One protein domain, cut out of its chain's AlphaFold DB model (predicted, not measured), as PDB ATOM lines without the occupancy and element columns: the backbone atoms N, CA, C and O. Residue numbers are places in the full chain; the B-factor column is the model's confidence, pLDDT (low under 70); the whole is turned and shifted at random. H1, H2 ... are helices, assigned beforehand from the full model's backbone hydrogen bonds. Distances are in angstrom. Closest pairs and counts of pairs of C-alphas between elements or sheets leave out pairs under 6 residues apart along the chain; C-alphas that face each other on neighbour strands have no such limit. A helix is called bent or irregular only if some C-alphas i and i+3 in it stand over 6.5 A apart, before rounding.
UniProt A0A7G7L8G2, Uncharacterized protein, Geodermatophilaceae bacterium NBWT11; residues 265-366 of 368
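AT A GLANCE: This is residues 265 to 366 of the 368 residues of an uncharacterized protein of Geodermatophilaceae bacterium NBWT11 (UniProt A0A7G7L8G2). Two long helices, H2 and H4, lie side by side and run opposite ways, with the short helix H1 packed on the second half of H2. At the end where H2 stops and H4 starts, the long loop of residues 310 to 333 and the small helix H3 gather, and they make a head on the helical pair. The printed part has 102 residues with four named helices, in the order H1, H2, H3, H4, and no named strand; the class is all helix. It is only just compact, close to loose, with a radius of gyration of the C-alphas of 15.3 A, and its outline is elongated, 50 by 27 by 19 A.

IN THESE COORDINATES: H1 is residues 265 to 273, 12.0 A from first to last C-alpha, and C-alpha 265 stands at (-7.796, -36.687, -13.439). Residues 274 to 286 hold no named element. H2 is residues 287 to 309, 33.1 A long, from C-alpha 287 at (-12.045, -53.652, -40.886). Residues 310 to 333 follow, again with no named element. H3 is residues 334 to 337, and it is neither bent nor irregular, but only just: C-alphas 334 and 337 are 6.1 A apart. H4, the longest helix with 26 residues, is residues 339 to 364, 36.7 A long, and C-alpha 364 stands at (-3.068, -59.154, -42.754).

HOW THE PARTS SIT: H1 and H2 form a helical hairpin, two helices that follow each other in the chain and run opposite ways. They touch at a shallow tilt of 28 degrees, and the closest C-alphas are those of Gly 271 and Ser 300, 4.2 A apart. H2 touches H1 with residues 299 to 307 alone. H2 and H4 touch, and the closest C-alphas are those of Val 301 and Arg 349, 5.5 A apart. Their lines stand at a shallow tilt of 27 degrees, opposite ways. H1 and H4 are near each other, with 5 pairs of C-alphas within 10 A. H3 and H4 are close but not clearly touching; the closest C-alphas are those of Glu 335 and Ala 341, 6.7 A apart. H3 is only just apart from H1, with closest C-alphas 8.4 A apart, and only just apart from H2, at 8.2 A. In H1, H2 and H4 every O i to N i+4 pair is within hydrogen-bond range; H3 is too short for such a pair, and its one O i to N i+3 pair is within range.

THE WHOLE: The two C-alphas farthest apart are those of Trp 321 and Leu 366, 50.2 A. The printed part has no cut. The links from H1 to H2 and from H2 to H3 are long, and the link from H3 to H4 is tight. The mean pLDDT of the printed part is 88.3, and one residue, Leu 330, is under 70.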
ATOM      1  N   GLY A 265      -6.378 -36.782 -13.079       88.12
ATOM      2  CA  GLY A 265      -7.796 -36.687 -13.439       88.12
ATOM      3  C   GLY A 265      -8.023 -36.736 -14.952       88.12
ATOM      4  O   GLY A 265      -8.928 -37.429 -15.414       88.12
ATOM      5  N   ASP A 266      -7.156 -36.075 -15.727       87.50
ATOM      6  CA  ASP A 266      -7.193 -36.135 -17.192       87.50
ATOM      7  C   ASP A 266      -6.895 -37.555 -17.692       87.50
ATOM      8  O   ASP A 266      -7.625 -38.092 -18.519       87.50
ATOM      9  N   LEU A 267      -5.838 -38.176 -17.161       88.56
ATOM     10  CA  LEU A 267      -5.395 -39.511 -17.575       88.56
ATOM     11  C   LEU A 267      -6.406 -40.599 -17.207       88.56
ATOM     12  O   LEU A 267      -6.666 -41.485 -18.016       88.56
ATOM     13  N   LEU A 268      -7.012 -40.509 -16.019       91.12
ATOM     14  CA  LEU A 268      -8.097 -41.403 -15.621       91.12
ATOM     15  C   LEU A 268      -9.278 -41.280 -16.586       91.12
ATOM     16  O   LEU A 268      -9.764 -42.287 -17.093       91.12
ATOM     17  N   HIS A 269      -9.698 -40.047 -16.886       90.06
ATOM     18  CA  HIS A 269     -10.791 -39.807 -17.818       90.06
ATOM     19  C   HIS A 269     -10.499 -40.366 -19.212       90.06
ATOM     20  O   HIS A 269     -11.364 -41.021 -19.777       90.06
ATOM     21  N   LEU A 270      -9.306 -40.122 -19.761       88.62
ATOM     22  CA  LEU A 270      -8.925 -40.647 -21.075       88.62
ATOM     23  C   LEU A 270      -8.912 -42.178 -21.075       88.62
ATOM     24  O   LEU A 270      -9.457 -42.792 -21.987       88.62
ATOM     25  N   GLY A 271      -8.348 -42.788 -20.030       90.06
ATOM     26  CA  GLY A 271      -8.346 -44.237 -19.866       90.06
ATOM     27  C   GLY A 271      -9.755 -44.826 -19.929       90.06
ATOM     28  O   GLY A 271      -9.986 -45.753 -20.700       90.06
ATOM     29  N   ASP A 272     -10.689 -44.248 -19.175       91.38
ATOM     30  CA  ASP A 272     -12.084 -44.700 -19.104       91.38
ATOM     31  C   ASP A 272     -12.879 -44.338 -20.378       91.38
ATOM     32  O   ASP A 272     -13.751 -45.083 -20.813       91.38
ATOM     33  N   ARG A 273     -12.574 -43.206 -21.022       90.06
ATOM     34  CA  ARG A 273     -13.259 -42.731 -22.235       90.06
ATOM     35  C   ARG A 273     -12.994 -43.617 -23.450       90.06
ATOM     36  O   ARG A 273     -13.896 -43.797 -24.265       90.06
ATOM     37  N   PHE A 274     -11.764 -44.105 -23.583       89.44
ATOM     38  CA  PHE A 274     -11.339 -44.956 -24.694       89.44
ATOM     39  C   PHE A 274     -11.379 -46.451 -24.363       89.44
ATOM     40  O   PHE A 274     -11.026 -47.277 -25.207       89.44
ATOM     41  N   GLU A 275     -11.794 -46.802 -23.145       91.19
ATOM     42  CA  GLU A 275     -11.958 -48.186 -22.725       91.19
ATOM     43  C   GLU A 275     -12.940 -48.915 -23.642       91.19
ATOM     44  O   GLU A 275     -14.026 -48.420 -23.948       91.19
ATOM     45  N   GLN A 276     -12.522 -50.091 -24.102       90.94
ATOM     46  CA  GLN A 276     -13.370 -50.972 -24.888       90.94
ATOM     47  C   GLN A 276     -14.060 -51.968 -23.954       90.94
ATOM     48  O   GLN A 276     -13.416 -52.453 -23.018       90.94
ATOM     49  N   PRO A 277     -15.342 -52.288 -24.193       85.88
ATOM     50  CA  PRO A 277     -16.019 -53.340 -23.452       85.88
ATOM     51  C   PRO A 277     -15.230 -54.657 -23.509       85.88
ATOM     52  O   PRO A 277     -14.655 -55.016 -24.538       85.88
ATOM     53  N   ALA A 278     -15.177 -55.383 -22.390       80.31
ATOM     54  CA  ALA A 278     -14.403 -56.624 -22.298       80.31
ATOM     55  C   ALA A 278     -14.953 -57.741 -23.211       80.31
ATOM     56  O   ALA A 278     -14.212 -58.652 -23.587       80.31
ATOM     57  N   ASP A 279     -16.230 -57.645 -23.575       82.88
ATOM     58  CA  ASP A 279     -16.990 -58.529 -24.457       82.88
ATOM     59  C   ASP A 279     -16.927 -58.127 -25.940       82.88
ATOM     60  O   ASP A 279     -17.593 -58.745 -26.768       82.88
ATOM     61  N   VAL A 280     -16.122 -57.123 -26.311       87.31
ATOM     62  CA  VAL A 280     -15.860 -56.839 -27.727       87.31
ATOM     63  C   VAL A 280     -15.204 -58.055 -28.372       87.31
ATOM     64  O   VAL A 280     -14.087 -58.426 -28.011       87.31
ATOM     65  N   GLU A 281     -15.885 -58.631 -29.363       90.88
ATOM     66  CA  GLU A 281     -15.377 -59.732 -30.179       90.88
ATOM     67  C   GLU A 281     -14.672 -59.202 -31.437       90.88
ATOM     68  O   GLU A 281     -15.347 -58.768 -32.379       90.88
ATOM     69  N   PRO A 282     -13.323 -59.247 -31.518       89.69
ATOM     70  CA  PRO A 282     -12.578 -58.666 -32.638       89.69
ATOM     71  C   PRO A 282     -12.962 -59.263 -33.997       89.69
ATOM     72  O   PRO A 282     -12.955 -58.574 -35.015       89.69
ATOM     73  N   THR A 283     -13.329 -60.546 -34.021       91.38
ATOM     74  CA  THR A 283     -13.696 -61.265 -35.246       91.38
ATOM     75  C   THR A 283     -15.014 -60.792 -35.849       91.38
ATOM     76  O   THR A 283     -15.227 -60.988 -37.041       91.38
ATOM     77  N   ALA A 284     -15.897 -60.186 -35.049       91.19
ATOM     78  CA  ALA A 284     -17.200 -59.698 -35.496       91.19
ATOM     79  C   ALA A 284     -17.144 -58.273 -36.080       91.19
ATOM     80  O   ALA A 284     -18.118 -57.815 -36.676       91.19
ATOM     81  N   LEU A 285     -16.022 -57.565 -35.917       91.62
ATOM     82  CA  LEU A 285     -15.865 -56.182 -36.365       91.62
ATOM     83  C   LEU A 285     -15.503 -56.108 -37.854       91.62
ATOM     84  O   LEU A 285     -14.637 -56.846 -38.332       91.62
ATOM     85  N   ALA A 286     -16.104 -55.163 -38.581       93.06
ATOM     86  CA  ALA A 286     -15.629 -54.772 -39.914       93.06
ATOM     87  C   ALA A 286     -14.223 -54.142 -39.829       93.06
ATOM     88  O   ALA A 286     -13.848 -53.649 -38.768       93.06
ATOM     89  N   ASP A 287     -13.448 -54.117 -40.917       90.62
ATOM     90  CA  ASP A 287     -12.045 -53.652 -40.886       90.62
ATOM     91  C   ASP A 287     -11.883 -52.225 -40.341       90.62
ATOM     92  O   ASP A 287     -11.051 -51.988 -39.462       90.62
ATOM     93  N   ASP A 288     -12.727 -51.286 -40.776       90.25
ATOM     94  CA  ASP A 288     -12.700 -49.909 -40.270       90.25
ATOM     95  C   ASP A 288     -13.058 -49.837 -38.779       90.25
ATOM     96  O   ASP A 288     -12.445 -49.089 -38.014       90.25
ATOM     97  N   GLN A 289     -14.028 -50.643 -38.339       92.00
ATOM     98  CA  GLN A 289     -14.432 -50.711 -36.934       92.00
ATOM     99  C   GLN A 289     -13.337 -51.340 -36.076       92.00
ATOM    100  O   GLN A 289     -13.043 -50.826 -34.999       92.00
ATOM    101  N   LEU A 290     -12.697 -52.406 -36.560       92.06
ATOM    102  CA  LEU A 290     -11.556 -53.045 -35.916       92.06
ATOM    103  C   LEU A 290     -10.408 -52.045 -35.768       92.06
ATOM    104  O   LEU A 290      -9.849 -51.919 -34.681       92.06
ATOM    105  N   HIS A 291     -10.107 -51.279 -36.821       88.50
ATOM    106  CA  HIS A 291      -9.071 -50.253 -36.776       88.50
ATOM    107  C   HIS A 291      -9.379 -49.172 -35.732       88.50
ATOM    108  O   HIS A 291      -8.527 -48.871 -34.899       88.50
ATOM    109  N   GLN A 292     -10.594 -48.616 -35.723       87.69
ATOM    110  CA  GLN A 292     -10.992 -47.593 -34.746       87.69
ATOM    111  C   GLN A 292     -10.988 -48.126 -33.304       87.69
ATOM    112  O   GLN A 292     -10.498 -47.457 -32.393       87.69
ATOM    113  N   THR A 293     -11.475 -49.350 -33.103       90.56
ATOM    114  CA  THR A 293     -11.505 -50.031 -31.798       90.56
ATOM    115  C   THR A 293     -10.090 -50.285 -31.281       90.56
ATOM    116  O   THR A 293      -9.795 -50.021 -30.116       90.56
ATOM    117  N   TRP A 294      -9.189 -50.730 -32.159       90.31
ATOM    118  CA  TRP A 294      -7.773 -50.911 -31.850       90.31
ATOM    119  C   TRP A 294      -7.104 -49.593 -31.441       90.31
ATOM    120  O   TRP A 294      -6.423 -49.544 -30.418       90.31
ATOM    121  N   LEU A 295      -7.352 -48.499 -32.172       85.69
ATOM    122  CA  LEU A 295      -6.828 -47.174 -31.820       85.69
ATOM    123  C   LEU A 295      -7.322 -46.683 -30.452       85.69
ATOM    124  O   LEU A 295      -6.545 -46.107 -29.689       85.69
ATOM    125  N   ALA A 296      -8.596 -46.909 -30.132       88.50
ATOM    126  CA  ALA A 296      -9.159 -46.539 -28.839       88.50
ATOM    127  C   ALA A 296      -8.563 -47.385 -27.698       88.50
ATOM    128  O   ALA A 296      -8.080 -46.829 -26.710       88.50
ATOM    129  N   ALA A 297      -8.493 -48.711 -27.860       90.81
ATOM    130  CA  ALA A 297      -7.883 -49.606 -26.875       90.81
ATOM    131  C   ALA A 297      -6.424 -49.223 -26.575       90.81
ATOM    132  O   ALA A 297      -6.016 -49.159 -25.414       90.81
ATOM    133  N   LEU A 298      -5.663 -48.882 -27.616       87.50
ATOM    134  CA  LEU A 298      -4.288 -48.412 -27.496       87.50
ATOM    135  C   LEU A 298      -4.188 -47.122 -26.672       87.50
ATOM    136  O   LEU A 298      -3.385 -47.037 -25.743       87.50
ATOM    137  N   GLY A 299      -5.063 -46.149 -26.941       84.19
ATOM    138  CA  GLY A 299      -5.137 -44.917 -26.160       84.19
ATOM    139  C   GLY A 299      -5.521 -45.136 -24.693       84.19
ATOM    140  O   GLY A 299      -4.988 -44.464 -23.805       84.19
ATOM    141  N   SER A 300      -6.405 -46.101 -24.422       90.69
ATOM    142  CA  SER A 300      -6.813 -46.480 -23.065       90.69
ATOM    143  C   SER A 300      -5.663 -47.109 -22.270       90.69
ATOM    144  O   SER A 300      -5.375 -46.669 -21.150       90.69
ATOM    145  N   VAL A 301      -4.946 -48.082 -22.852       90.69
ATOM    146  CA  VAL A 301      -3.742 -48.688 -22.248       90.69
ATOM    147  C   VAL A 301      -2.733 -47.599 -21.902       90.69
ATOM    148  O   VAL A 301      -2.312 -47.471 -20.753       90.69
ATOM    149  N   GLN A 302      -2.423 -46.747 -22.871       84.88
ATOM    150  CA  GLN A 302      -1.393 -45.734 -22.742       84.88
ATOM    151  C   GLN A 302      -1.705 -44.668 -21.674       84.88
ATOM    152  O   GLN A 302      -0.833 -44.306 -20.877       84.88
ATOM    153  N   ALA A 303      -2.949 -44.176 -21.617       86.56
ATOM    154  CA  ALA A 303      -3.377 -43.241 -20.575       86.56
ATOM    155  C   ALA A 303      -3.230 -43.861 -19.172       86.56
ATOM    156  O   ALA A 303      -2.817 -43.192 -18.222       86.56
ATOM    157  N   THR A 304      -3.505 -45.165 -19.057       91.56
ATOM    158  CA  THR A 304      -3.391 -45.922 -17.802       91.56
ATOM    159  C   THR A 304      -1.937 -46.135 -17.386       91.56
ATOM    160  O   THR A 304      -1.608 -45.979 -16.211       91.56
ATOM    161  N   GLU A 305      -1.044 -46.430 -18.333       89.38
ATOM    162  CA  GLU A 305       0.397 -46.542 -18.072       89.38
ATOM    163  C   GLU A 305       0.977 -45.234 -17.529       89.38
ATOM    164  O   GLU A 305       1.749 -45.236 -16.572       89.38
ATOM    165  N   GLN A 306       0.571 -44.096 -18.087       84.19
ATOM    166  CA  GLN A 306       1.010 -42.790 -17.595       84.19
ATOM    167  C   GLN A 306       0.405 -42.440 -16.245       84.19
ATOM    168  O   GLN A 306       1.084 -41.864 -15.393       84.19
ATOM    169  N   LEU A 307      -0.853 -42.817 -16.009       89.19
ATOM    170  CA  LEU A 307      -1.457 -42.676 -14.691       89.19
ATOM    171  C   LEU A 307      -0.657 -43.470 -13.646       89.19
ATOM    172  O   LEU A 307      -0.398 -42.953 -12.557       89.19
ATOM    173  N   LEU A 308      -0.192 -44.674 -13.997       90.75
ATOM    174  CA  LEU A 308       0.683 -45.483 -13.148       90.75
ATOM    175  C   LEU A 308       2.041 -44.804 -12.908       90.75
ATOM    176  O   LEU A 308       2.521 -44.791 -11.778       90.75
ATOM    177  N   GLN A 309       2.631 -44.163 -13.924       87.50
ATOM    178  CA  GLN A 309       3.881 -43.395 -13.783       87.50
ATOM    179  C   GLN A 309       3.755 -42.192 -12.827       87.50
ATOM    180  O   GLN A 309       4.754 -41.740 -12.258       87.50
ATOM    181  N   LEU A 310       2.545 -41.666 -12.596       87.25
ATOM    182  CA  LEU A 310       2.334 -40.620 -11.589       87.25
ATOM    183  C   LEU A 310       2.480 -41.139 -10.150       87.25
ATOM    184  O   LEU A 310       2.709 -40.325  -9.242       87.25
ATOM    185  N   VAL A 311       2.383 -42.456  -9.933       88.81
ATOM    186  CA  VAL A 311       2.658 -43.112  -8.651       88.81
ATOM    187  C   VAL A 311       4.171 -43.160  -8.431       88.81
ATOM    188  O   VAL A 311       4.914 -43.797  -9.172       88.81
ATOM    189  N   ARG A 312       4.654 -42.491  -7.379       85.75
ATOM    190  CA  ARG A 312       6.089 -42.491  -7.054       85.75
ATOM    191  C   ARG A 312       6.582 -43.909  -6.708       85.75
ATOM    192  O   ARG A 312       5.810 -44.693  -6.145       85.75
ATOM    193  N   PRO A 313       7.868 -44.223  -6.960       85.94
ATOM    194  CA  PRO A 313       8.480 -45.453  -6.463       85.94
ATOM    195  C   PRO A 313       8.249 -45.616  -4.951       85.94
ATOM    196  O   PRO A 313       8.397 -44.653  -4.196       85.94
ATOM    197  N   GLY A 314       7.832 -46.811  -4.523       86.94
ATOM    198  CA  GLY A 314       7.537 -47.116  -3.115       86.94
ATOM    199  C   GLY A 314       6.270 -46.459  -2.546       86.94
ATOM    200  O   GLY A 314       6.151 -46.324  -1.330       86.94
ATOM    201  N   LYS A 315       5.350 -45.986  -3.398       92.00
ATOM    202  CA  LYS A 315       4.024 -45.484  -2.997       92.00
ATOM    203  C   LYS A 315       2.904 -46.321  -3.606       92.00
ATOM    204  O   LYS A 315       3.054 -46.844  -4.713       92.00
ATOM    205  N   ASP A 316       1.765 -46.321  -2.918       92.62
ATOM    206  CA  ASP A 316       0.606 -47.160  -3.250       92.62
ATOM    207  C   ASP A 316      -0.503 -46.409  -3.987       92.62
ATOM    208  O   ASP A 316      -1.514 -47.000  -4.344       92.62
ATOM    209  N   ALA A 317      -0.358 -45.100  -4.211       92.44
ATOM    210  CA  ALA A 317      -1.360 -44.302  -4.910       92.44
ATOM    211  C   ALA A 317      -0.771 -43.040  -5.547       92.44
ATOM    212  O   ALA A 317       0.267 -42.516  -5.122       92.44
ATOM    213  N   VAL A 318      -1.488 -42.497  -6.533       87.62
ATOM    214  CA  VAL A 318      -1.200 -41.175  -7.101       87.62
ATOM    215  C   VAL A 318      -1.438 -40.121  -6.022       87.62
ATOM    216  O   VAL A 318      -2.520 -40.051  -5.431       87.62
ATOM    217  N   ALA A 319      -0.440 -39.280  -5.757       85.31
ATOM    218  CA  ALA A 319      -0.555 -38.232  -4.745       85.31
ATOM    219  C   ALA A 319      -1.642 -37.200  -5.126       85.31
ATOM    220  O   ALA A 319      -1.731 -36.858  -6.306       85.31
ATOM    221  N   PRO A 320      -2.428 -36.646  -4.177       84.94
ATOM    222  CA  PRO A 320      -3.553 -35.751  -4.486       84.94
ATOM    223  C   PRO A 320      -3.204 -34.563  -5.395       84.94
ATOM    224  O   PRO A 320      -3.919 -34.282  -6.349       84.94
ATOM    225  N   TRP A 321      -2.052 -33.929  -5.175       79.88
ATOM    226  CA  TRP A 321      -1.564 -32.804  -5.985       79.88
ATOM    227  C   TRP A 321      -1.190 -33.183  -7.430       79.88
ATOM    228  O   TRP A 321      -1.009 -32.299  -8.260       79.88
ATOM    229  N   ARG A 322      -1.069 -34.481  -7.743       83.94
ATOM    230  CA  ARG A 322      -0.887 -35.003  -9.108       83.94
ATOM    231  C   ARG A 322      -2.201 -35.424  -9.763       83.94
ATOM    232  O   ARG A 322      -2.178 -35.738 -10.943       83.94
ATOM    233  N   ARG A 323      -3.333 -35.430  -9.046       86.19
ATOM    234  CA  ARG A 323      -4.667 -35.807  -9.566       86.19
ATOM    235  C   ARG A 323      -5.402 -34.642 -10.243       86.19
ATOM    236  O   ARG A 323      -6.616 -34.683 -10.394       86.19
ATOM    237  N   THR A 324      -4.681 -33.587 -10.611       81.44
ATOM    238  CA  THR A 324      -5.229 -32.388 -11.260       81.44
ATOM    239  C   THR A 324      -5.786 -32.695 -12.654       81.44
ATOM    240  O   THR A 324      -5.591 -33.794 -13.176       81.44
ATOM    241  N   GLY A 325      -6.444 -31.711 -13.269       80.31
ATOM    242  CA  GLY A 325      -7.036 -31.842 -14.601       80.31
ATOM    243  C   GLY A 325      -8.557 -31.850 -14.534       80.31
ATOM    244  O   GLY A 325      -9.149 -31.067 -13.786       80.31
ATOM    245  N   ARG A 326      -9.186 -32.732 -15.308       81.88
ATOM    246  CA  ARG A 326     -10.633 -32.918 -15.335       81.88
ATOM    247  C   ARG A 326     -11.153 -33.277 -13.936       81.88
ATOM    248  O   ARG A 326     -10.579 -34.153 -13.281       81.88
ATOM    249  N   PRO A 327     -12.227 -32.620 -13.463       75.31
ATOM    250  CA  PRO A 327     -12.801 -32.929 -12.164       75.31
ATOM    251  C   PRO A 327     -13.285 -34.378 -12.142       75.31
ATOM    252  O   PRO A 327     -14.087 -34.794 -12.979       75.31
ATOM    253  N   VAL A 328     -12.785 -35.132 -11.169       73.38
ATOM    254  CA  VAL A 328     -13.247 -36.489 -10.884       73.38
ATOM    255  C   VAL A 328     -14.521 -36.373 -10.037       73.38
ATOM    256  O   VAL A 328     -14.513 -35.606  -9.068       73.38
ATOM    257  N   PRO A 329     -15.618 -37.071 -10.382       73.06
ATOM    258  CA  PRO A 329     -16.833 -37.061  -9.577       73.06
ATOM    259  C   PRO A 329     -16.537 -37.367  -8.106       73.06
ATOM    260  O   PRO A 329     -15.760 -38.266  -7.797       73.06
ATOM    261  N   LEU A 330     -17.188 -36.655  -7.182       65.75
ATOM    262  CA  LEU A 330     -17.026 -36.896  -5.737       65.75
ATOM    263  C   LEU A 330     -17.444 -38.317  -5.322       65.75
ATOM    264  O   LEU A 330     -17.043 -38.798  -4.270       65.75
ATOM    265  N   THR A 331     -18.247 -38.978  -6.156       72.56
ATOM    266  CA  THR A 331     -18.677 -40.367  -5.998       72.56
ATOM    267  C   THR A 331     -17.628 -41.386  -6.439       72.56
ATOM    268  O   THR A 331     -17.790 -42.569  -6.159       72.56
ATOM    269  N   THR A 332     -16.563 -40.974  -7.133       73.88
ATOM    270  CA  THR A 332     -15.500 -41.888  -7.558       73.88
ATOM    271  C   THR A 332     -14.693 -42.341  -6.336       73.88
ATOM    272  O   THR A 332     -14.118 -41.494  -5.645       73.88
ATOM    273  N   PRO A 333     -14.597 -43.656  -6.065       77.38
ATOM    274  CA  PRO A 333     -13.828 -44.160  -4.934       77.38
ATOM    275  C   PRO A 333     -12.366 -43.710  -5.001       77.38
ATOM    276  O   PRO A 333     -11.727 -43.776  -6.054       77.38
ATOM    277  N   GLY A 334     -11.796 -43.293  -3.867       73.56
ATOM    278  CA  GLY A 334     -10.388 -42.874  -3.797       73.56
ATOM    279  C   GLY A 334      -9.399 -43.970  -4.220       73.56
ATOM    280  O   GLY A 334      -8.296 -43.659  -4.678       73.56
ATOM    281  N   GLU A 335      -9.825 -45.231  -4.124       84.25
ATOM    282  CA  GLU A 335      -9.109 -46.440  -4.544       84.25
ATOM    283  C   GLU A 335      -8.816 -46.490  -6.045       84.25
ATOM    284  O   GLU A 335      -7.859 -47.145  -6.447       84.25
ATOM    285  N   VAL A 336      -9.555 -45.748  -6.878       88.31
ATOM    286  CA  VAL A 336      -9.330 -45.691  -8.334       88.31
ATOM    287  C   VAL A 336      -7.941 -45.135  -8.684       88.31
ATOM    288  O   VAL A 336      -7.382 -45.457  -9.727       88.31
ATOM    289  N   PHE A 337      -7.343 -44.346  -7.785       90.56
ATOM    290  CA  PHE A 337      -5.975 -43.835  -7.918       90.56
ATOM    291  C   PHE A 337      -4.922 -44.682  -7.194       90.56
ATOM    292  O   PHE A 337      -3.765 -44.254  -7.090       90.56
ATOM    293  N   SER A 338      -5.304 -45.836  -6.644       94.00
ATOM    294  CA  SER A 338      -4.359 -46.780  -6.052       94.00
ATOM    295  C   SER A 338      -3.560 -47.490  -7.141       94.00
ATOM    296  O   SER A 338      -4.068 -47.773  -8.224       94.00
ATOM    297  N   ARG A 339      -2.302 -47.798  -6.840       94.56
ATOM    298  CA  ARG A 339      -1.403 -48.577  -7.687       94.56
ATOM    299  C   ARG A 339      -2.070 -49.882  -8.110       94.56
ATOM    300  O   ARG A 339      -2.139 -50.151  -9.299       94.56
ATOM    301  N   THR A 340      -2.627 -50.624  -7.154       95.19
ATOM    302  CA  THR A 340      -3.279 -51.915  -7.398       95.19
ATOM    303  C   THR A 340      -4.467 -51.794  -8.350       95.19
ATOM    304  O   THR A 340      -4.578 -52.581  -9.287       95.19
ATOM    305  N   ALA A 341      -5.334 -50.791  -8.170       94.31
ATOM    306  CA  ALA A 341      -6.460 -50.577  -9.080       94.31
ATOM    307  C   ALA A 341      -5.994 -50.173 -10.487       94.31
ATOM    308  O   ALA A 341      -6.534 -50.663 -11.477       94.31
ATOM    309  N   ILE A 342      -4.979 -49.306 -10.585       94.56
ATOM    310  CA  ILE A 342      -4.415 -48.875 -11.869       94.56
ATOM    311  C   ILE A 342      -3.752 -50.060 -12.591       94.56
ATOM    312  O   ILE A 342      -3.989 -50.246 -13.779       94.56
ATOM    313  N   GLU A 343      -2.968 -50.882 -11.889       95.94
ATOM    314  CA  GLU A 343      -2.314 -52.083 -12.434       95.94
ATOM    315  C   GLU A 343      -3.339 -53.127 -12.899       95.94
ATOM    316  O   GLU A 343      -3.208 -53.665 -13.997       95.94
ATOM    317  N   SER A 344      -4.397 -53.362 -12.116       94.88
ATOM    318  CA  SER A 344      -5.489 -54.269 -12.489       94.88
ATOM    319  C   SER A 344      -6.221 -53.802 -13.753       94.88
ATOM    320  O   SER A 344      -6.411 -54.589 -14.681       94.88
ATOM    321  N   ARG A 345      -6.567 -52.510 -13.841       94.56
ATOM    322  CA  ARG A 345      -7.165 -51.924 -15.054       94.56
ATOM    323  C   ARG A 345      -6.219 -52.002 -16.246       94.56
ATOM    324  O   ARG A 345      -6.651 -52.309 -17.352       94.56
ATOM    325  N   LEU A 346      -4.932 -51.732 -16.032       94.75
ATOM    326  CA  LEU A 346      -3.922 -51.806 -17.081       94.75
ATOM    327  C   LEU A 346      -3.805 -53.224 -17.649       94.75
ATOM    328  O   LEU A 346      -3.724 -53.368 -18.865       94.75
ATOM    329  N   ALA A 347      -3.831 -54.253 -16.799       95.38
ATOM    330  CA  ALA A 347      -3.831 -55.647 -17.241       95.38
ATOM    331  C   ALA A 347      -5.051 -55.952 -18.127       95.38
ATOM    332  O   ALA A 347      -4.881 -56.352 -19.274       95.38
ATOM    333  N   ALA A 348      -6.264 -55.629 -17.661       93.81
ATOM    334  CA  ALA A 348      -7.492 -55.854 -18.431       93.81
ATOM    335  C   ALA A 348      -7.503 -55.113 -19.786       93.81
ATOM    336  O   ALA A 348      -7.939 -55.648 -20.810       93.81
ATOM    337  N   ARG A 349      -6.990 -53.876 -19.814       94.25
ATOM    338  CA  ARG A 349      -6.878 -53.069 -21.040       94.25
ATOM    339  C   ARG A 349      -5.843 -53.652 -22.009       94.25
ATOM    340  O   ARG A 349      -6.103 -53.693 -23.210       94.25
ATOM    341  N   ARG A 350      -4.705 -54.145 -21.504       94.81
ATOM    342  CA  ARG A 350      -3.674 -54.826 -22.310       94.81
ATOM    343  C   ARG A 350      -4.180 -56.135 -22.903       94.81
ATOM    344  O   ARG A 350      -3.922 -56.381 -24.075       94.81
ATOM    345  N   ASP A 351      -4.945 -56.918 -22.149       94.44
ATOM    346  CA  ASP A 351      -5.539 -58.162 -22.651       94.44
ATOM    347  C   ASP A 351      -6.497 -57.891 -23.820       94.44
ATOM    348  O   ASP A 351      -6.470 -58.574 -24.845       94.44
ATOM    349  N   THR A 352      -7.320 -56.844 -23.713       93.50
ATOM    350  CA  THR A 352      -8.201 -56.420 -24.811       93.50
ATOM    351  C   THR A 352      -7.417 -55.915 -26.022       93.50
ATOM    352  O   THR A 352      -7.730 -56.308 -27.147       93.50
ATOM    353  N   LEU A 353      -6.367 -55.112 -25.819       93.31
ATOM    354  CA  LEU A 353      -5.496 -54.662 -26.909       93.31
ATOM    355  C   LEU A 353      -4.822 -55.845 -27.623       93.31
ATOM    356  O   LEU A 353      -4.861 -55.909 -28.850       93.31
ATOM    357  N   ALA A 354      -4.292 -56.815 -26.875       94.12
ATOM    358  CA  ALA A 354      -3.635 -57.997 -27.429       94.12
ATOM    359  C   ALA A 354      -4.585 -58.838 -28.303       94.12
ATOM    360  O   ALA A 354      -4.191 -59.306 -29.372       94.12
ATOM    361  N   ARG A 355      -5.859 -58.987 -27.902       94.38
ATOM    362  CA  ARG A 355      -6.886 -59.659 -28.724       94.38
ATOM    363  C   ARG A 355      -7.142 -58.932 -30.050       94.38
ATOM    364  O   ARG A 355      -7.246 -59.577 -31.092       94.38
ATOM    365  N   LEU A 356      -7.217 -57.600 -30.028       93.38
ATOM    366  CA  LEU A 356      -7.414 -56.778 -31.231       93.38
ATOM    367  C   LEU A 356      -6.188 -56.816 -32.160       93.38
ATOM    368  O   LEU A 356      -6.331 -56.876 -33.384       93.38
ATOM    369  N   GLU A 357      -4.982 -56.815 -31.590       93.75
ATOM    370  CA  GLU A 357      -3.722 -56.924 -32.333       93.75
ATOM    371  C   GLU A 357      -3.578 -58.285 -33.016       93.75
ATOM    372  O   GLU A 357      -3.231 -58.342 -34.197       93.75
ATOM    373  N   ALA A 358      -3.914 -59.369 -32.311       93.75
ATOM    374  CA  ALA A 358      -3.909 -60.720 -32.860       93.75
ATOM    375  C   ALA A 358      -4.859 -60.851 -34.061       93.75
ATOM    376  O   ALA A 358      -4.482 -61.403 -35.095       93.75
ATOM    377  N   GLU A 359      -6.067 -60.290 -33.961       94.38
ATOM    378  CA  GLU A 359      -7.032 -60.294 -35.064       94.38
ATOM    379  C   GLU A 359      -6.550 -59.466 -36.261       94.38
ATOM    380  O   GLU A 359      -6.621 -59.911 -37.409       94.38
ATOM    381  N   THR A 360      -6.005 -58.278 -36.000       91.06
ATOM    382  CA  THR A 360      -5.449 -57.406 -37.044       91.06
ATOM    383  C   THR A 360      -4.295 -58.097 -37.778       91.06
ATOM    384  O   THR A 360      -4.206 -58.032 -39.006       91.06
ATOM    385  N   ALA A 361      -3.424 -58.795 -37.045       91.44
ATOM    386  CA  ALA A 361      -2.337 -59.584 -37.617       91.44
ATOM    387  C   ALA A 361      -2.861 -60.768 -38.446       91.44
ATOM    388  O   ALA A 361      -2.383 -60.984 -39.559       91.44
ATOM    389  N   ARG A 362      -3.879 -61.489 -37.950       92.81
ATOM    390  CA  ARG A 362      -4.525 -62.598 -38.668       92.81
ATOM    391  C   ARG A 362      -5.074 -62.153 -40.022       92.81
ATOM    392  O   ARG A 362      -4.795 -62.808 -41.020       92.81
ATOM    393  N   ARG A 363      -5.810 -61.034 -40.075       91.00
ATOM    394  CA  ARG A 363      -6.384 -60.511 -41.331       91.00
ATOM    395  C   ARG A 363      -5.315 -60.107 -42.343       91.00
ATOM    396  O   ARG A 363      -5.469 -60.385 -43.522       91.00
ATOM    397  N   ARG A 364      -4.205 -59.517 -41.886       87.44
ATOM    398  CA  ARG A 364      -3.068 -59.154 -42.754       87.44
ATOM    399  C   ARG A 364      -2.311 -60.358 -43.318       87.44
ATOM    400  O   ARG A 364      -1.632 -60.210 -44.326       87.44
ATOM    401  N   ALA A 365      -2.383 -61.510 -42.655       86.25
ATOM    402  CA  ALA A 365      -1.726 -62.741 -43.088       86.25
ATOM    403  C   ALA A 365      -2.564 -63.564 -44.088       86.25
ATOM    404  O   ALA A 365      -2.052 -64.532 -44.651       86.25
ATOM    405  N   LEU A 366      -3.835 -63.206 -44.309       77.62
ATOM    406  CA  LEU A 366      -4.676 -63.837 -45.326       77.62
ATOM    407  C   LEU A 366      -4.288 -63.301 -46.719       77.62
ATOM    408  O   LEU A 366      -4.126 -62.088 -46.869       77.62
TER     409      LEU A 366